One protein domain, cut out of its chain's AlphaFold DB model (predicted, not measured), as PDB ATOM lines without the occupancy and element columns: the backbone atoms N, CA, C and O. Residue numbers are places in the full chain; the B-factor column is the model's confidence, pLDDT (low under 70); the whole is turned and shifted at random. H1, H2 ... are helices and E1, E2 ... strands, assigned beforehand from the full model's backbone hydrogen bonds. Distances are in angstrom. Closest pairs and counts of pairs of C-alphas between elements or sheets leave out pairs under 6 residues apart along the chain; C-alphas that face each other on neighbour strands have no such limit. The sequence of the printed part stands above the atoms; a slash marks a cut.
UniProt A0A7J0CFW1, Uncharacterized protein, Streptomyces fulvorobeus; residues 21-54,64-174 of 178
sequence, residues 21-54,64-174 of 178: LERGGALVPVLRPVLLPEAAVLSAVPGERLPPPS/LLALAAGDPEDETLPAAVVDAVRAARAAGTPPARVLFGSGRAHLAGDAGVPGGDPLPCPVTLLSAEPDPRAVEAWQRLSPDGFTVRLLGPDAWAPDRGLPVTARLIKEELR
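Overview. This is residues 21 to 54 and 64 to 174 of the 178 residues of an uncharacterized protein of Streptomyces fulvorobeus (UniProt A0A7J0CFW1). A parallel sheet, in the order E2 E3 E4 E5, forms the core, with H2 and H3 over one face and H4 over the other. H1 packs on H4, and E1 runs near E2, outside the sheet. The printed part has 145 residues, with four named helices and five named strands in the order H1 E1 E2 H2 E3 E4 H3 E5 H4, of mixed class. It is compact, with a radius of gyration of the C-alphas of 14.2 A and spans of 39 by 37 by 28 A.

Arrangement. E2, residues 64 to 68, and E3, residues 97 to 102, are parallel at 9 degrees; N 66 and O 99, 2.9 A apart, are within hydrogen-bond range. E3 and E4, residues 123 to 127, are parallel at 22 degrees, with N 124 and O 98 at 2.8 A. E4 and E5, residues 146 to 150, are parallel at 19 degrees, with N 149 and O 125 at 2.7 A. H2, residues 72 to 90, lies over E2 at a height over the sheet of 9.4 A; their closest C-alphas, of Asp 74 and Ala 68, are 5.4 A apart. On the same face, H3, residues 132 to 141, lies over E4 and E5 at 9.2 A. H4, residues 161 to 173, is on the opposite face at 8.6 A. E2, H2, E3 and E4, H3, E5 are strand-helix-strand units, parallel neighbour strands with a helix between, with right-handed crossovers. H1, residues 27 to 35, touches H4, the closest C-alphas being Val 34 and Ala 166, 6.3 A. E1, residues 39 to 44, pairs with no named strand. Not every O i to N i+4 pair is within range in H1, 3 of 5, and H2, 11 of 15; in H3 and H4 every pair is.

Along the chain. H1 begins at C-alpha 27 (192.520, 199.595, 154.224), and H4, 18.1 A long, ends at C-alpha 173 (185.884, 204.446, 169.513). H2 is 29.1 A long and E3 17.1 A.

Size, cuts and confidence. Residues 55 to 63 are not printed; C-alphas 54 and 64 are 16.0 A apart across the cut. The link from E3 to E4 is long, with 20 residues. The pLDDT is under 70 at residues 53 to 54, 70 and 103 to 113.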
ATOM      1  N   LEU A  21     191.943 194.038 160.750       91.25
ATOM      2  CA  LEU A  21     191.988 192.658 160.301       91.25
ATOM      3  C   LEU A  21     191.554 192.604 158.835       91.25
ATOM      4  O   LEU A  21     190.368 192.726 158.528       91.25
ATOM      5  N   GLU A  22     192.520 192.446 157.939       85.31
ATOM      6  CA  GLU A  22     192.308 192.398 156.493       85.31
ATOM      7  C   GLU A  22     193.331 191.465 155.831       85.31
ATOM      8  O   GLU A  22     194.475 191.379 156.269       85.31
ATOM      9  N   ARG A  23     192.944 190.763 154.758       77.00
ATOM     10  CA  ARG A  23     193.891 189.944 153.975       77.00
ATOM     11  C   ARG A  23     194.679 190.769 152.954       77.00
ATOM     12  O   ARG A  23     195.855 190.506 152.736       77.00
ATOM     13  N   GLY A  24     194.042 191.774 152.349       75.06
ATOM     14  CA  GLY A  24     194.614 192.549 151.240       75.06
ATOM     15  C   GLY A  24     195.513 193.724 151.637       75.06
ATOM     16  O   GLY A  24     196.208 194.265 150.781       75.06
ATOM     17  N   GLY A  25     195.506 194.147 152.907       77.94
ATOM     18  CA  GLY A  25     196.336 195.260 153.395       77.94
ATOM     19  C   GLY A  25     196.024 196.630 152.768       77.94
ATOM     20  O   GLY A  25     196.851 197.541 152.835       77.94
ATOM     21  N   ALA A  26     194.871 196.776 152.112       82.50
ATOM     22  CA  ALA A  26     194.499 197.963 151.348       82.50
ATOM     23  C   ALA A  26     193.841 199.048 152.215       82.50
ATOM     24  O   ALA A  26     193.877 200.227 151.860       82.50
ATOM     25  N   LEU A  27     193.254 198.679 153.354       84.31
ATOM     26  CA  LEU A  27     192.520 199.595 154.224       84.31
ATOM     27  C   LEU A  27     193.449 200.386 155.136       84.31
ATOM     28  O   LEU A  27     193.221 201.574 155.350       84.31
ATOM     29  N   VAL A  28     194.514 199.777 155.658       89.12
ATOM     30  CA  VAL A  28     195.452 200.460 156.565       89.12
ATOM     31  C   VAL A  28     196.072 201.726 155.946       89.12
ATOM     32  O   VAL A  28     196.038 202.763 156.618       89.12
ATOM     33  N   PRO A  29     196.600 201.725 154.702       88.62
ATOM     34  CA  PRO A  29     197.128 202.938 154.065       88.62
ATOM     35  C   PRO A  29     196.086 204.048 153.912       88.62
ATOM     36  O   PRO A  29     196.427 205.226 153.972       88.62
ATOM     37  N   VAL A  30     194.821 203.663 153.740       87.50
ATOM     38  CA  VAL A  30     193.686 204.558 153.507       87.50
ATOM     39  C   VAL A  30     193.160 205.141 154.827       87.50
ATOM     40  O   VAL A  30     192.905 206.338 154.925       87.50
ATOM     41  N   LEU A  31     193.066 204.326 155.879       89.19
ATOM     42  CA  LEU A  31     192.571 204.723 157.201       89.19
ATOM     43  C   LEU A  31     193.586 205.527 158.012       89.19
ATOM     44  O   LEU A  31     193.206 206.414 158.776       89.19
ATOM     45  N   ARG A  32     194.881 205.234 157.863       91.25
ATOM     46  CA  ARG A  32     195.944 205.899 158.623       91.25
ATOM     47  C   ARG A  32     195.896 207.436 158.539       91.25
ATOM     48  O   ARG A  32     195.882 208.045 159.603       91.25
ATOM     49  N   PRO A  33     195.848 208.089 157.362       90.00
ATOM     50  CA  PRO A  33     195.849 209.553 157.294       90.00
ATOM     51  C   PRO A  33     194.602 210.198 157.915       90.00
ATOM     52  O   PRO A  33     194.701 211.288 158.464       90.00
ATOM     53  N   VAL A  34     193.442 209.533 157.863       89.69
ATOM     54  CA  VAL A  34     192.165 210.093 158.349       89.69
ATOM     55  C   VAL A  34     191.917 209.844 159.840       89.69
ATOM     56  O   VAL A  34     191.141 210.565 160.473       89.69
ATOM     57  N   LEU A  35     192.579 208.841 160.424       89.56
ATOM     58  CA  LEU A  35     192.485 208.504 161.848       89.56
ATOM     59  C   LEU A  35     193.605 209.102 162.708       89.56
ATOM     60  O   LEU A  35     193.564 208.973 163.929       89.56
ATOM     61  N   LEU A  36     194.588 209.756 162.088       87.31
ATOM     62  CA  LEU A  36     195.582 210.544 162.807       87.31
ATOM     63  C   LEU A  36     194.998 211.885 163.295       87.31
ATOM     64  O   LEU A  36     194.136 212.450 162.615       87.31
ATOM     65  N   PRO A  37     195.532 212.426 164.410       84.81
ATOM     66  CA  PRO A  37     196.536 211.819 165.298       84.81
ATOM     67  C   PRO A  37     195.979 210.782 166.290       84.81
ATOM     68  O   PRO A  37     196.760 210.158 167.004       84.81
ATOM     69  N   GLU A  38     194.663 210.592 166.367       87.44
ATOM     70  CA  GLU A  38     194.007 209.953 167.511       87.44
ATOM     71  C   GLU A  38     194.234 208.438 167.610       87.44
ATOM     72  O   GLU A  38     194.255 207.897 168.721       87.44
ATOM     73  N   ALA A  39     194.418 207.745 166.481       88.38
ATOM     74  CA  ALA A  39     194.611 206.300 166.461       88.38
ATOM     75  C   ALA A  39     195.868 205.862 165.700       88.38
ATOM     76  O   ALA A  39     196.114 206.242 164.554       88.38
ATOM     77  N   ALA A  40     196.635 204.963 166.320       90.38
ATOM     78  CA  ALA A  40     197.681 204.210 165.643       90.38
ATOM     79  C   ALA A  40     197.053 203.027 164.890       90.38
ATOM     80  O   ALA A  40     196.545 202.097 165.518       90.38
ATOM     81  N   VAL A  41     197.087 203.060 163.554       91.62
ATOM     82  CA  VAL A  41     196.478 202.031 162.692       91.62
ATOM     83  C   VAL A  41     197.498 200.948 162.334       91.62
ATOM     84  O   VAL A  41     198.499 201.224 161.662       91.62
ATOM     85  N   LEU A  42     197.228 199.717 162.769       91.38
ATOM     86  CA  LEU A  42     198.044 198.525 162.528       91.38
ATOM     87  C   LEU A  42     197.296 197.524 161.648       91.38
ATOM     88  O   LEU A  42     196.085 197.398 161.767       91.38
ATOM     89  N   SER A  43     198.027 196.780 160.822       91.00
ATOM     90  CA  SER A  43     197.477 195.683 160.018       91.00
ATOM     91  C   SER A  43     197.592 194.357 160.763       91.00
ATOM     92  O   SER A  43     198.581 194.125 161.459       91.00
ATOM     93  N   ALA A  44     196.620 193.473 160.574       91.75
ATOM     94  CA  ALA A  44     196.651 192.074 160.981       91.75
ATOM     95  C   ALA A  44     195.972 191.214 159.909       91.75
ATOM     96  O   ALA A  44     195.043 191.675 159.251       91.75
ATOM     97  N   VAL A  45     196.410 189.965 159.771       89.94
ATOM     98  CA  VAL A  45     195.840 189.005 158.817       89.94
ATOM     99  C   VAL A  45     194.914 188.032 159.562       89.94
ATOM    100  O   VAL A  45     195.291 187.544 160.633       89.94
ATOM    101  N   PRO A  46     193.704 187.734 159.048       86.81
ATOM    102  CA  PRO A  46     192.833 186.698 159.606       86.81
ATOM    103  C   PRO A  46     193.552 185.359 159.805       86.81
ATOM    104  O   PRO A  46     194.199 184.857 158.891       86.81
ATOM    105  N   GLY A  47     193.407 184.767 160.992       83.88
ATOM    106  CA  GLY A  47     194.030 183.484 161.344       83.88
ATOM    107  C   GLY A  47     195.479 183.585 161.829       83.88
ATOM    108  O   GLY A  47     195.995 182.623 162.394       83.88
ATOM    109  N   GLU A  48     196.124 184.743 161.687       86.94
ATOM    110  CA  GLU A  48     197.450 184.981 162.249       86.94
ATOM    111  C   GLU A  48     197.381 185.573 163.659       86.94
ATOM    112  O   GLU A  48     196.380 186.143 164.107       86.94
ATOM    113  N   ARG A  49     198.492 185.455 164.390       85.00
ATOM    114  CA  ARG A  49     198.615 186.077 165.706       85.00
ATOM    115  C   ARG A  49     198.594 187.596 165.549       85.00
ATOM    116  O   ARG A  49     199.405 188.156 164.817       85.00
ATOM    117  N   LEU A  50     197.721 188.261 166.309       85.69
ATOM    118  CA  LEU A  50     197.649 189.721 166.318       85.69
ATOM    119  C   LEU A  50     199.015 190.347 166.652       85.69
ATOM    120  O   LEU A  50     199.719 189.851 167.542       85.69
ATOM    121  N   PRO A  51     199.376 191.462 165.994       76.44
ATOM    122  CA  PRO A  51     200.661 192.100 166.212       76.44
ATOM    123  C   PRO A  51     200.784 192.597 167.663       76.44
ATOM    124  O   PRO A  51     199.849 193.221 168.201       76.44
ATOM    125  N   PRO A  52     201.938 192.370 168.321       71.00
ATOM    126  CA  PRO A  52     202.186 192.949 169.629       71.00
ATOM    127  C   PRO A  52     202.178 194.483 169.527       71.00
ATOM    128  O   PRO A  52     202.533 195.047 168.485       71.00
ATOM    129  N   PRO A  53     201.758 195.193 170.585       69.06
ATOM    130  CA  PRO A  53     201.865 196.643 170.601       69.06
ATOM    131  C   PRO A  53     203.344 197.036 170.497       69.06
ATOM    132  O   PRO A  53     204.193 196.469 171.182       69.06
ATOM    133  N   SER A  54     203.662 197.988 169.624       63.06
ATOM    134  CA  SER A  54     205.029 198.476 169.413       63.06
ATOM    135  C   SER A  54     205.052 200.001 169.294       63.06
ATOM    136  O   SER A  54     204.040 200.631 168.975       63.06
ATOM    137  N   LEU A  64     189.483 196.476 167.425       95.75
ATOM    138  CA  LEU A  64     189.574 195.658 166.223       95.75
ATOM    139  C   LEU A  64     188.603 196.205 165.176       95.75
ATOM    140  O   LEU A  64     187.438 196.422 165.496       95.75
ATOM    141  N   LEU A  65     189.066 196.410 163.948       94.69
ATOM    142  CA  LEU A  65     188.232 196.685 162.779       94.69
ATOM    143  C   LEU A  65     188.418 195.550 161.778       94.69
ATOM    144  O   LEU A  65     189.548 195.259 161.408       94.69
ATOM    145  N   ALA A  66     187.335 194.941 161.317       92.00
ATOM    146  CA  ALA A  66     187.361 193.946 160.253       92.00
ATOM    147  C   ALA A  66     186.353 194.321 159.169       92.00
ATOM    148  O   ALA A  66     185.239 194.748 159.477       92.00
ATOM    149  N   LEU A  67     186.758 194.176 157.908       86.75
ATOM    150  CA  LEU A  67     185.928 194.488 156.752       86.75
ATOM    151  C   LEU A  67     186.023 193.358 155.735       86.75
ATOM    152  O   LEU A  67     187.116 193.058 155.261       86.75
ATOM    153  N   ALA A  68     184.887 192.750 155.405       80.00
ATOM    154  CA  ALA A  68     184.806 191.783 154.315       80.00
ATOM    155  C   ALA A  68     184.899 192.529 152.977       80.00
ATOM    156  O   ALA A  68     184.126 193.448 152.744       80.00
ATOM    157  N   ALA A  69     185.819 192.176 152.087       73.25
ATOM    158  CA  ALA A  69     185.895 192.755 150.745       73.25
ATOM    159  C   ALA A  69     184.836 192.177 149.780       73.25
ATOM    160  O   ALA A  69     184.585 192.775 148.733       73.25
ATOM    161  N   GLY A  70     184.178 191.081 150.171       69.69
ATOM    162  CA  GLY A  70     183.225 190.323 149.358       69.69
ATOM    163  C   GLY A  70     183.872 189.151 148.617       69.69
ATOM    164  O   GLY A  70     183.279 188.624 147.677       69.69
ATOM    165  N   ASP A  71     185.074 188.751 149.031       72.88
ATOM    166  CA  ASP A  71     185.757 187.570 148.518       72.88
ATOM    167  C   ASP A  71     185.215 186.306 149.217       72.88
ATOM    168  O   ASP A  71     184.842 186.371 150.388       72.88
ATOM    169  N   PRO A  72     185.206 185.121 148.573       72.56
ATOM    170  CA  PRO A  72     184.724 183.880 149.199       72.56
ATOM    171  C   PRO A  72     185.421 183.549 150.525       72.56
ATOM    172  O   PRO A  72     184.836 182.974 151.438       72.56
ATOM    173  N   GLU A  73     186.687 183.938 150.662       74.06
ATOM    174  CA  GLU A  73     187.443 183.722 151.892       74.06
ATOM    175  C   GLU A  73     186.917 184.561 153.070       74.06
ATOM    176  O   GLU A  73     187.180 184.225 154.234       74.06
ATOM    177  N   ASP A  74     186.176 185.639 152.806       76.06
ATOM    178  CA  ASP A  74     185.589 186.494 153.836       76.06
ATOM    179  C   ASP A  74     184.482 185.794 154.618       76.06
ATOM    180  O   ASP A  74     184.208 186.204 155.742       76.06
ATOM    181  N   GLU A  75     183.926 184.682 154.119       76.56
ATOM    182  CA  GLU A  75     182.985 183.840 154.872       76.56
ATOM    183  C   GLU A  75     183.549 183.407 156.236       76.56
ATOM    184  O   GLU A  75     182.805 183.215 157.197       76.56
ATOM    185  N   THR A  76     184.876 183.293 156.338       83.31
ATOM    186  CA  THR A  76     185.584 182.919 157.573       83.31
ATOM    187  C   THR A  76     185.947 184.108 158.467       83.31
ATOM    188  O   THR A  76     186.366 183.915 159.610       83.31
ATOM    189  N   LEU A  77     185.794 185.344 157.983       86.62
ATOM    190  CA  LEU A  77     186.225 186.549 158.689       86.62
ATOM    191  C   LEU A  77     185.500 186.761 160.032       86.62
ATOM    192  O   LEU A  77     186.184 187.081 161.005       86.62
ATOM    193  N   PRO A  78     184.175 186.543 160.164       88.62
ATOM    194  CA  PRO A  78     183.495 186.665 161.456       88.62
ATOM    195  C   PRO A  78     184.043 185.698 162.508       88.62
ATOM    196  O   PRO A  78     184.257 186.091 163.656       88.62
ATOM    197  N   ALA A  79     184.337 184.454 162.115       88.44
ATOM    198  CA  ALA A  79     184.972 183.478 162.995       88.44
ATOM    199  C   ALA A  79     186.382 183.936 163.398       88.44
ATOM    200  O   ALA A  79     186.700 183.961 164.585       88.44
ATOM    201  N   ALA A  80     187.183 184.415 162.441       90.44
ATOM    202  CA  ALA A  80     188.518 184.941 162.716       90.44
ATOM    203  C   ALA A  80     188.497 186.146 163.676       90.44
ATOM    204  O   ALA A  80     189.367 186.263 164.540       90.44
ATOM    205  N   VAL A  81     187.497 187.026 163.571       93.00
ATOM    206  CA  VAL A  81     187.290 188.141 164.509       93.00
ATOM    207  C   VAL A  81     186.995 187.622 165.912       93.00
ATOM    208  O   VAL A  81     187.634 188.054 166.874       93.00
ATOM    209  N   VAL A  82     186.057 186.683 166.043       92.62
ATOM    210  CA  VAL A  82     185.703 186.079 167.335       92.62
ATOM    211  C   VAL A  82     186.912 185.387 167.968       92.62
ATOM    212  O   VAL A  82     187.194 185.605 169.151       92.62
ATOM    213  N   ASP A  83     187.663 184.612 167.190       92.19
ATOM    214  CA  ASP A  83     188.852 183.901 167.658       92.19
ATOM    215  C   ASP A  83     189.955 184.869 168.091       92.19
ATOM    216  O   ASP A  83     190.539 184.695 169.162       92.19
ATOM    217  N   ALA A  84     190.186 185.944 167.334       92.56
ATOM    218  CA  ALA A  84     191.146 186.982 167.694       92.56
ATOM    219  C   ALA A  84     190.784 187.669 169.024       92.56
ATOM    220  O   ALA A  84     191.647 187.862 169.886       92.56
ATOM    221  N   VAL A  85     189.503 187.994 169.233       93.25
ATOM    222  CA  VAL A  85     189.008 188.595 170.484       93.25
ATOM    223  C   VAL A  85     189.176 187.628 171.658       93.25
ATOM    224  O   VAL A  85     189.633 188.028 172.734       93.25
ATOM    225  N   ARG A  86     188.842 186.347 171.469       91.88
ATOM    226  CA  ARG A  86     188.968 185.310 172.506       91.88
ATOM    227  C   ARG A  86     190.426 185.033 172.858       91.88
ATOM    228  O   ARG A  86     190.755 184.979 174.042       91.88
ATOM    229  N   ALA A  87     191.304 184.935 171.865       91.12
ATOM    230  CA  ALA A  87     192.738 184.781 172.079       91.12
ATOM    231  C   ALA A  87     193.318 185.976 172.853       91.12
ATOM    232  O   ALA A  87     194.074 185.792 173.808       91.12
ATOM    233  N   ALA A  88     192.910 187.201 172.511       90.25
ATOM    234  CA  ALA A  88     193.338 188.394 173.230       90.25
ATOM    235  C   ALA A  88     192.813 188.437 174.676       90.25
ATOM    236  O   ALA A  88     193.550 188.796 175.594       90.25
ATOM    237  N   ARG A  89     191.565 188.006 174.907       90.75
ATOM    238  CA  ARG A  89     191.007 187.837 176.257       90.75
ATOM    239  C   ARG A  89     191.803 186.816 177.069       90.75
ATOM    240  O   ARG A  89     192.131 187.098 178.217       90.75
ATOM    241  N   ALA A  90     192.126 185.662 176.487       90.00
ATOM    242  CA  ALA A  90     192.930 184.628 177.142       90.00
ATOM    243  C   ALA A  90     194.340 185.134 177.493       90.00
ATOM    244  O   ALA A  90     194.887 184.777 178.532       90.00
ATOM    245  N   ALA A  91     194.892 186.033 176.674       88.38
ATOM    246  CA  ALA A  91     196.138 186.745 176.945       88.38
ATOM    247  C   ALA A  91     195.984 187.948 177.907       88.38
ATOM    248  O   ALA A  91     196.931 188.714 178.081       88.38
ATOM    249  N   GLY A  92     194.806 188.159 178.509       87.56
ATOM    250  CA  GLY A  92     194.544 189.226 179.481       87.56
ATOM    251  C   GLY A  92     194.407 190.631 178.888       87.56
ATOM    252  O   GLY A  92     194.452 191.611 179.624       87.56
ATOM    253  N   THR A  93     194.251 190.756 177.567       88.38
ATOM    254  CA  THR A  93     194.234 192.044 176.854       88.38
ATOM    255  C   THR A  93     193.092 192.132 175.829       88.38
ATOM    256  O   THR A  93     193.344 192.368 174.645       88.38
ATOM    257  N   PRO A  94     191.818 191.952 176.239       90.31
ATOM    258  CA  PRO A  94     190.687 192.042 175.314       90.31
ATOM    259  C   PRO A  94     190.612 193.430 174.644       90.31
ATOM    260  O   PRO A  94     191.032 194.424 175.248       90.31
ATOM    261  N   PRO A  95     190.083 193.525 173.411       92.81
ATOM    262  CA  PRO A  95     189.860 194.816 172.776       92.81
ATOM    263  C   PRO A  95     188.788 195.611 173.523       92.81
ATOM    264  O   PRO A  95     187.847 195.053 174.085       92.81
ATOM    265  N   ALA A  96     188.898 196.935 173.478       92.88
ATOM    266  CA  ALA A  96     187.902 197.850 174.021       92.88
ATOM    267  C   ALA A  96     186.604 197.862 173.194       92.88
ATOM    268  O   ALA A  96     185.536 198.147 173.732       92.88
ATOM    269  N   ARG A  97     186.694 197.578 171.888       94.69
ATOM    270  CA  ARG A  97     185.565 197.510 170.952       94.69
ATOM    271  C   ARG A  97     185.942 196.718 169.700       94.69
ATOM    272  O   ARG A  97     187.101 196.742 169.278       94.69
ATOM    273  N   VAL A  98     184.951 196.068 169.102       95.94
ATOM    274  CA  VAL A  98     185.030 195.468 167.767       95.94
ATOM    275  C   VAL A  98     184.140 196.260 166.817       95.94
ATOM    276  O   VAL A  98     182.985 196.535 167.131       95.94
ATOM    277  N   LEU A  99     184.677 196.615 165.659       95.38
ATOM    278  CA  LEU A  99     183.957 197.169 164.523       95.38
ATOM    279  C   LEU A  99     184.007 196.122 163.405       95.38
ATOM    280  O   LEU A  99     185.094 195.700 163.009       95.38
ATOM    281  N   PHE A 100     182.858 195.690 162.906       91.88
ATOM    282  CA  PHE A 100     182.778 194.731 161.805       91.88
ATOM    283  C   PHE A 100     181.913 195.309 160.695       91.88
ATOM    284  O   PHE A 100     180.855 195.857 160.987       91.88
ATOM    285  N   GLY A 101     182.325 195.192 159.437       87.38
ATOM    286  CA  GLY A 101     181.495 195.626 158.320       87.38
ATOM    287  C   GLY A 101     181.638 194.770 157.074       87.38
ATOM    288  O   GLY A 101     182.663 194.128 156.847       87.38
ATOM    289  N   SER A 102     180.602 194.797 156.246       70.00
ATOM    290  CA  SER A 102     180.656 194.324 154.869       70.00
ATOM    291  C   SER A 102     181.147 195.472 153.980       70.00
ATOM    292  O   SER A 102     180.698 196.615 154.071       70.00
ATOM    293  N   GLY A 103     182.177 195.204 153.187       61.62
ATOM    294  CA  GLY A 103     182.787 196.142 152.253       61.62
ATOM    295  C   GLY A 103     181.938 196.348 150.999       61.62
ATOM    296  O   GLY A 103     180.741 196.085 150.970       61.62
ATOM    297  N   ARG A 104     182.565 196.871 149.940       53.72
ATOM    298  CA  ARG A 104     181.888 197.424 148.747       53.72
ATOM    299  C   ARG A 104     181.068 196.427 147.916       53.72
ATOM    300  O   ARG A 104     180.249 196.876 147.118       53.72
ATOM    301  N   ALA A 105     181.271 195.121 148.061       48.16
ATOM    302  CA  ALA A 105     180.547 194.114 147.293       48.16
ATOM    303  C   ALA A 105     179.389 193.537 148.120       48.16
ATOM    304  O   ALA A 105     179.509 192.525 148.803       48.16
ATOM    305  N   HIS A 106     178.244 194.206 148.043       42.31
ATOM    306  CA  HIS A 106     176.963 193.601 148.378       42.31
ATOM    307  C   HIS A 106     176.639 192.567 147.289       42.31
ATOM    308  O   HIS A 106     176.660 192.960 146.124       42.31
ATOM    309  N   LEU A 107     176.408 191.288 147.641       39.75
ATOM    310  CA  LEU A 107     175.483 190.351 146.951       39.75
ATOM    311  C   LEU A 107     175.517 188.885 147.441       39.75
ATOM    312  O   LEU A 107     174.678 188.100 147.004       39.75
ATOM    313  N   ALA A 108     176.389 188.488 148.365       37.25
ATOM    314  CA  ALA A 108     176.253 187.207 149.062       37.25
ATOM    315  C   ALA A 108     176.023 187.494 150.544       37.25
ATOM    316  O   ALA A 108     176.685 188.375 151.089       37.25
ATOM    317  N   GLY A 109     175.023 186.829 151.135       41.59
ATOM    318  CA  GLY A 109     174.569 187.048 152.510       41.59
ATOM    319  C   GLY A 109     175.727 187.117 153.493       41.59
ATOM    320  O   GLY A 109     176.791 186.564 153.217       41.59
ATOM    321  N   ASP A 110     175.510 187.831 154.596       48.31
ATOM    322  CA  ASP A 110     176.568 188.127 155.551       48.31
ATOM    323  C   ASP A 110     177.453 186.898 155.774       48.31
ATOM    324  O   ASP A 110     176.975 185.809 156.121       48.31
ATOM    325  N   ALA A 111     178.742 187.102 155.492       54.06
ATOM    326  CA  ALA A 111     179.831 186.204 155.816       54.06
ATOM    327  C   ALA A 111     179.540 185.494 157.149       54.06
ATOM    328  O   ALA A 111     179.021 186.119 158.074       54.06
ATOM    329  N   GLY A 112     179.841 184.194 157.218       57.69
ATOM    330  CA  GLY A 112     179.393 183.234 158.231       57.69
ATOM    331  C   GLY A 112     178.908 183.795 159.576       57.69
ATOM    332  O   GLY A 112     179.620 184.500 160.282       57.69
ATOM    333  N   VAL A 113     177.705 183.393 159.981       65.94
ATOM    334  CA  VAL A 113     177.092 183.730 161.276       65.94
ATOM    335  C   VAL A 113     178.054 183.372 162.423       65.94
ATOM    336  O   VAL A 113     178.296 182.182 162.660       65.94
ATOM    337  N   PRO A 114     178.605 184.354 163.158       72.44
ATOM    338  CA  PRO A 114     179.515 184.057 164.251       72.44
ATOM    339  C   PRO A 114     178.748 183.414 165.417       72.44
ATOM    340  O   PRO A 114     177.571 183.700 165.650       72.44
ATOM    341  N   GLY A 115     179.415 182.526 166.159       74.56
ATOM    342  CA  GLY A 115     178.782 181.727 167.210       74.56
ATOM    343  C   GLY A 115     179.635 181.511 168.461       74.56
ATOM    344  O   GLY A 115     180.830 181.823 168.526       74.56
ATOM    345  N   GLY A 116     178.993 180.941 169.480       83.38
ATOM    346  CA  GLY A 116     179.589 180.608 170.775       83.38
ATOM    347  C   GLY A 116     179.306 181.644 171.863       83.38
ATOM    348  O   GLY A 116     178.332 182.389 171.780       83.38
ATOM    349  N   ASP A 117     180.153 181.658 172.891       87.50
ATOM    350  CA  ASP A 117     179.951 182.481 174.086       87.50
ATOM    351  C   ASP A 117     180.063 183.989 173.810       87.50
ATOM    352  O   ASP A 117     180.835 184.382 172.919       87.50
ATOM    353  N   PRO A 118     179.383 184.825 174.627       92.38
ATOM    354  CA  PRO A 118     179.475 186.275 174.548       92.38
ATOM    355  C   PRO A 118     180.914 186.802 174.578       92.38
ATOM    356  O   PRO A 118     181.774 186.361 175.355       92.38
ATOM    357  N   LEU A 119     181.166 187.793 173.730       92.88
ATOM    358  CA  LEU A 119     182.410 188.537 173.660       92.88
ATOM    359  C   LEU A 119     182.546 189.470 174.873       92.88
ATOM    360  O   LEU A 119     181.561 190.022 175.358       92.88
ATOM    361  N   PRO A 120     183.779 189.707 175.355       91.81
ATOM    362  CA  PRO A 120     184.042 190.553 176.519       91.81
ATOM    363  C   PRO A 120     183.962 192.061 176.215       91.81
ATOM    364  O   PRO A 120     184.396 192.868 177.034       91.81
ATOM    365  N   CYS A 121     183.509 192.449 175.024       92.56
ATOM    366  CA  CYS A 121     183.582 193.815 174.526       92.56
ATOM    367  C   CYS A 121     182.358 194.173 173.669       92.56
ATOM    368  O   CYS A 121     181.737 193.281 173.078       92.56
ATOM    369  N   PRO A 122     182.029 195.471 173.562       95.62
ATOM    370  CA  PRO A 122     180.994 195.944 172.657       95.62
ATOM    371  C   PRO A 122     181.356 195.681 171.190       95.62
ATOM    372  O   PRO A 122     182.533 195.710 170.808       95.62
ATOM    373  N   VAL A 123     180.325 195.475 170.374       95.44
ATOM    374  CA  VAL A 123     180.414 195.237 168.929       95.44
ATOM    375  C   VAL A 123     179.590 196.285 168.193       95.44
ATOM    376  O   VAL A 123     178.420 196.490 168.510       95.44
ATOM    377  N   THR A 124     180.175 196.889 167.163       95.81
ATOM    378  CA  THR A 124     179.451 197.744 166.222       95.81
ATOM    379  C   THR A 124     179.490 197.137 164.825       95.81
ATOM    380  O   THR A 124     180.571 196.939 164.269       95.81
ATOM    381  N   LEU A 125     178.316 196.893 164.239       92.88
ATOM    382  CA  LEU A 125     178.187 196.571 162.820       92.88
ATOM    383  C   LEU A 125     178.151 197.840 161.982       92.88
ATOM    384  O   LEU A 125     177.365 198.743 162.253       92.88
ATOM    385  N   LEU A 126     178.991 197.887 160.960       91.25
ATOM    386  CA  LEU A 126     179.091 198.946 159.971       91.25
ATOM    387  C   LEU A 126     178.535 198.397 158.653       91.25
ATOM    388  O   LEU A 126     179.201 197.602 157.996       91.25
ATOM    389  N   SER A 127     177.317 198.775 158.271       86.50
ATOM    390  CA  SER A 127     176.680 198.213 157.073       86.50
ATOM    391  C   SER A 127     175.851 199.248 156.332       86.50
ATOM    392  O   SER A 127     175.235 200.101 156.960       86.50
ATOM    393  N   ALA A 128     175.820 199.180 155.002       83.56
ATOM    394  CA  ALA A 128     174.865 199.957 154.212       83.56
ATOM    395  C   ALA A 128     173.456 199.352 154.272       83.56
ATOM    396  O   ALA A 128     172.472 200.072 154.430       83.56
ATOM    397  N   GLU A 129     173.383 198.023 154.229       82.44
ATOM    398  CA  GLU A 129     172.157 197.233 154.259       82.44
ATOM    399  C   GLU A 129     172.398 196.028 155.188       82.44
ATOM    400  O   GLU A 129     173.050 195.058 154.796       82.44
ATOM    401  N   PRO A 130     172.000 196.106 156.471       80.19
ATOM    402  CA  PRO A 130     172.305 195.057 157.441       80.19
ATOM    403  C   PRO A 130     171.452 193.799 157.210       80.19
ATOM    404  O   PRO A 130     170.223 193.895 157.183       80.19
ATOM    405  N   ASP A 131     172.078 192.617 157.128       81.69
ATOM    406  CA  ASP A 131     171.356 191.337 157.136       81.69
ATOM    407  C   ASP A 131     170.784 191.088 158.543       81.69
ATOM    408  O   ASP A 131     171.545 191.030 159.520       81.69
ATOM    409  N   PRO A 132     169.461 190.884 158.692       85.19
ATOM    410  CA  PRO A 132     168.860 190.552 159.979       85.19
ATOM    411  C   PRO A 132     169.523 189.359 160.682       85.19
ATOM    412  O   PRO A 132     169.639 189.361 161.907       85.19
ATOM    413  N   ARG A 133     169.995 188.356 159.927       83.50
ATOM    414  CA  ARG A 133     170.625 187.154 160.496       83.50
ATOM    415  C   ARG A 133     171.968 187.460 161.141       83.50
ATOM    416  O   ARG A 133     172.258 186.946 162.221       83.50
ATOM    417  N   ALA A 134     172.783 188.294 160.509       83.06
ATOM    418  CA  ALA A 134     174.056 188.694 161.091       83.06
ATOM    419  C   ALA A 134     173.864 189.655 162.253       83.06
ATOM    420  O   ALA A 134     174.541 189.511 163.269       83.06
ATOM    421  N   VAL A 135     172.915 190.589 162.141       88.75
ATOM    422  CA  VAL A 135     172.538 191.470 163.252       88.75
ATOM    423  C   VAL A 135     172.196 190.637 164.484       88.75
ATOM    424  O   VAL A 135     172.785 190.852 165.540       88.75
ATOM    425  N   GLU A 136     171.328 189.632 164.347       89.69
ATOM    426  CA  GLU A 136     170.963 188.738 165.448       89.69
ATOM    427  C   GLU A 136     172.171 187.953 165.992       89.69
ATOM    428  O   GLU A 136     172.334 187.791 167.203       89.69
ATOM    429  N   ALA A 137     173.048 187.463 165.114       89.00
ATOM    430  CA  ALA A 137     174.241 186.716 165.504       89.00
ATOM    431  C   ALA A 137     175.212 187.552 166.345       89.00
ATOM    432  O   ALA A 137     175.609 187.152 167.441       89.00
ATOM    433  N   TRP A 138     175.556 188.739 165.853       91.38
ATOM    434  CA  TRP A 138     176.459 189.656 166.534       91.38
ATOM    435  C   TRP A 138     175.838 190.245 167.800       91.38
ATOM    436  O   TRP A 138     176.545 190.425 168.793       91.38
ATOM    437  N   GLN A 139     174.522 190.475 167.815       93.62
ATOM    438  CA  GLN A 139     173.808 190.896 169.017       93.62
ATOM    439  C   GLN A 139     173.858 189.821 170.106       93.62
ATOM    440  O   GLN A 139     174.135 190.143 171.260       93.62
ATOM    441  N   ARG A 140     173.658 188.539 169.761       93.00
ATOM    442  CA  ARG A 140     173.791 187.428 170.724       93.00
ATOM    443  C   ARG A 140     175.201 187.320 171.302       93.00
ATOM    444  O   ARG A 140     175.354 186.966 172.466       93.00
ATOM    445  N   LEU A 141     176.219 187.646 170.509       92.25
ATOM    446  CA  LEU A 141     177.607 187.676 170.966       92.25
ATOM    447  C   LEU A 141     177.952 188.905 171.814       92.25
ATOM    448  O   LEU A 141     178.933 188.857 172.545       92.25
ATOM    449  N   SER A 142     177.195 189.999 171.747       93.00
ATOM    450  CA  SER A 142     177.463 191.213 172.531       93.00
ATOM    451  C   SER A 142     176.166 191.797 173.109       93.00
ATOM    452  O   SER A 142     175.783 192.917 172.768       93.00
ATOM    453  N   PRO A 143     175.464 191.059 173.989       89.44
ATOM    454  CA  PRO A 143     174.110 191.419 174.419       89.44
ATOM    455  C   PRO A 143     174.038 192.783 175.120       89.44
ATOM    456  O   PRO A 143     173.063 193.510 174.947       89.44
ATOM    457  N   ASP A 144     175.094 193.162 175.843       88.25
ATOM    458  CA  ASP A 144     175.151 194.395 176.639       88.25
ATOM    459  C   ASP A 144     175.811 195.575 175.899       88.25
ATOM    460  O   ASP A 144     175.951 196.668 176.451       88.25
ATOM    461  N   GLY A 145     176.273 195.367 174.660       91.88
ATOM    462  CA  GLY A 145     177.185 196.298 173.989       91.88
ATOM    463  C   GLY A 145     177.108 196.302 172.467       91.88
ATOM    464  O   GLY A 145     178.088 196.668 171.822       91.88
ATOM    465  N   PHE A 146     175.976 195.901 171.896       94.88
ATOM    466  CA  PHE A 146     175.783 195.824 170.453       94.88
ATOM    467  C   PHE A 146     175.244 197.131 169.852       94.88
ATOM    468  O   PHE A 146     174.379 197.799 170.422       94.88
ATOM    469  N   THR A 147     175.744 197.522 168.682       95.00
ATOM    470  CA  THR A 147     175.268 198.688 167.923       95.00
ATOM    471  C   THR A 147     175.322 198.406 166.423       95.00
ATOM    472  O   THR A 147     176.205 197.700 165.949       95.00
ATOM    473  N   VAL A 148     174.402 198.992 165.656       93.06
ATOM    474  CA  VAL A 148     174.450 199.004 164.186       93.06
ATOM    475  C   VAL A 148     174.580 200.449 163.713       93.06
ATOM    476  O   VAL A 148     173.841 201.327 164.162       93.06
ATOM    477  N   ARG A 149     175.525 200.706 162.809       92.56
ATOM    478  CA  ARG A 149     175.728 201.984 162.126       92.56
ATOM    479  C   ARG A 149     175.508 201.802 160.639       92.56
ATOM    480  O   ARG A 149     176.193 201.010 159.992       92.56
ATOM    481  N   LEU A 150     174.560 202.579 160.125       89.50
ATOM    482  CA  LEU A 150     174.273 202.621 158.706       89.50
ATOM    483  C   LEU A 150     175.332 203.452 157.984       89.50
ATOM    484  O   LEU A 150     175.616 204.589 158.366       89.50
ATOM    485  N   LEU A 151     175.914 202.859 156.953       86.56
ATOM    486  CA  LEU A 151     176.894 203.470 156.075       86.56
ATOM    487  C   LEU A 151     176.249 203.810 154.727       86.56
ATOM    488  O   LEU A 151     175.341 203.131 154.266       86.56
ATOM    489  N   GLY A 152     176.713 204.872 154.070       82.88
ATOM    490  CA  GLY A 152     176.328 205.112 152.677       82.88
ATOM    491  C   GLY A 152     176.933 204.051 151.742       82.88
ATOM    492  O   GLY A 152     177.964 203.469 152.083       82.88
ATOM    493  N   PRO A 153     176.375 203.847 150.534       78.00
ATOM    494  CA  PRO A 153     176.912 202.892 149.551       78.00
ATOM    495  C   PRO A 153     178.377 203.185 149.176       78.00
ATOM    496  O   PRO A 153     179.157 202.284 148.880       78.00
ATOM    497  N   ASP A 154     178.780 204.452 149.278       81.56
ATOM    498  CA  ASP A 154     180.135 204.915 148.996       81.56
ATOM    499  C   ASP A 154     181.022 205.040 150.241       81.56
ATOM    500  O   ASP A 154     182.083 205.646 150.151       81.56
ATOM    501  N   ALA A 155     180.637 204.508 151.406       82.88
ATOM    502  CA  ALA A 155     181.316 204.760 152.685       82.88
ATOM    503  C   ALA A 155     182.824 204.447 152.696       82.88
ATOM    504  O   ALA A 155     183.589 205.114 153.390       82.88
ATOM    505  N   TRP A 156     183.270 203.484 151.895       81.56
ATOM    506  CA  TRP A 156     184.687 203.124 151.765       81.56
ATOM    507  C   TRP A 156     185.365 203.757 150.537       81.56
ATOM    508  O   TRP A 156     186.512 203.444 150.225       81.56
ATOM    509  N   ALA A 157     184.676 204.654 149.823       81.25
ATOM    510  CA  ALA A 157     185.247 205.434 148.731       81.25
ATOM    511  C   ALA A 157     186.220 206.499 149.275       81.25
ATOM    512  O   ALA A 157     185.807 207.272 150.146       81.25
ATOM    513  N   PRO A 158     187.454 206.606 148.740       74.12
ATOM    514  CA  PRO A 158     188.490 207.496 149.275       74.12
ATOM    515  C   PRO A 158     188.066 208.963 149.442       74.12
ATOM    516  O   PRO A 158     188.326 209.558 150.483       74.12
ATOM    517  N   ASP A 159     187.371 209.535 148.454       74.62
ATOM    518  CA  ASP A 159     187.197 210.994 148.378       74.62
ATOM    519  C   ASP A 159     185.947 211.529 149.091       74.62
ATOM    520  O   ASP A 159     185.884 212.708 149.431       74.62
ATOM    521  N   ARG A 160     184.919 210.693 149.296       77.06
ATOM    522  CA  ARG A 160     183.620 211.141 149.840       77.06
ATOM    523  C   ARG A 160     183.149 210.342 151.041       77.06
ATOM    524  O   ARG A 160     182.717 210.935 152.024       77.06
ATOM    525  N   GLY A 161     183.223 209.018 150.976       84.44
ATOM    526  CA  GLY A 161     182.748 208.178 152.071       84.44
ATOM    527  C   GLY A 161     183.751 208.054 153.200       84.44
ATOM    528  O   GLY A 161     183.376 208.162 154.362       84.44
ATOM    529  N   LEU A 162     185.030 207.881 152.869       86.25
ATOM    530  CA  LEU A 162     186.056 207.579 153.855       86.25
ATOM    531  C   LEU A 162     186.168 208.629 154.974       86.25
ATOM    532  O   LEU A 162     186.262 208.210 156.126       86.25
ATOM    533  N   PRO A 163     186.101 209.955 154.728       87.12
ATOM    534  CA  PRO A 163     186.105 210.934 155.818       87.12
ATOM    535  C   PRO A 163     184.907 210.784 156.769       87.12
ATOM    536  O   PRO A 163     185.057 210.915 157.984       87.12
ATOM    537  N   VAL A 164     183.722 210.470 156.233       88.44
ATOM    538  CA  VAL A 164     182.500 210.239 157.022       88.44
ATOM    539  C   VAL A 164     182.633 208.954 157.838       88.44
ATOM    540  O   VAL A 164     182.364 208.943 159.036       88.44
ATOM    541  N   THR A 165     183.117 207.885 157.213       89.50
ATOM    542  CA  THR A 165     183.345 206.591 157.864       89.50
ATOM    543  C   THR A 165     184.421 206.683 158.936       89.50
ATOM    544  O   THR A 165     184.243 206.161 160.029       89.50
ATOM    545  N   ALA A 166     185.505 207.416 158.683       89.62
ATOM    546  CA  ALA A 166     186.540 207.682 159.673       89.62
ATOM    547  C   ALA A 166     185.982 208.451 160.873       89.62
ATOM    548  O   ALA A 166     186.294 208.106 162.008       89.62
ATOM    549  N   ARG A 167     185.112 209.444 160.649       89.06
ATOM    550  CA  ARG A 167     184.419 210.147 161.736       89.06
ATOM    551  C   ARG A 167     183.529 209.209 162.555       89.06
ATOM    552  O   ARG A 167     183.590 209.258 163.777       89.06
ATOM    553  N   LEU A 168     182.765 208.330 161.909       91.25
ATOM    554  CA  LEU A 168     181.953 207.321 162.599       91.25
ATOM    555  C   LEU A 168     182.818 206.345 163.406       91.25
ATOM    556  O   LEU A 168     182.505 206.043 164.553       91.25
ATOM    557  N   ILE A 169     183.941 205.890 162.845       91.81
ATOM    558  CA  ILE A 169     184.922 205.063 163.562       91.81
ATOM    559  C   ILE A 169     185.438 205.818 164.795       91.81
ATOM    560  O   ILE A 169     185.457 205.259 165.890       91.81
ATOM    561  N   LYS A 170     185.805 207.096 164.651       89.94
ATOM    562  CA  LYS A 170     186.245 207.951 165.763       89.94
ATOM    563  C   LYS A 170     185.172 208.081 166.852       89.94
ATOM    564  O   LYS A 170     185.473 207.905 168.030       89.94
ATOM    565  N   GLU A 171     183.919 208.298 166.460       90.62
ATOM    566  CA  GLU A 171     182.750 208.371 167.345       90.62
ATOM    567  C   GLU A 171     182.528 207.073 168.134       90.62
ATOM    568  O   GLU A 171     182.413 207.101 169.363       90.62
ATOM    569  N   GLU A 172     182.532 205.926 167.453       90.94
ATOM    570  CA  GLU A 172     182.348 204.611 168.077       90.94
ATOM    571  C   GLU A 172     183.476 204.258 169.044       90.94
ATOM    572  O   GLU A 172     183.249 203.680 170.110       90.94
ATOM    573  N   LEU A 173     184.701 204.636 168.685       89.31
ATOM    574  CA  LEU A 173     185.884 204.446 169.513       89.31
ATOM    575  C   LEU A 173     186.025 205.527 170.593       89.31
ATOM    576  O   LEU A 173     186.890 205.405 171.460       89.31
ATOM    577  N   ARG A 174     185.163 206.553 170.571       86.88
ATOM    578  CA  ARG A 174     185.195 207.733 171.448       86.88
ATOM    579  C   ARG A 174     186.554 208.431 171.448       86.88
ATOM    580  O   ARG A 174     187.002 208.935 172.478       86.88
TER     581      ARG A 174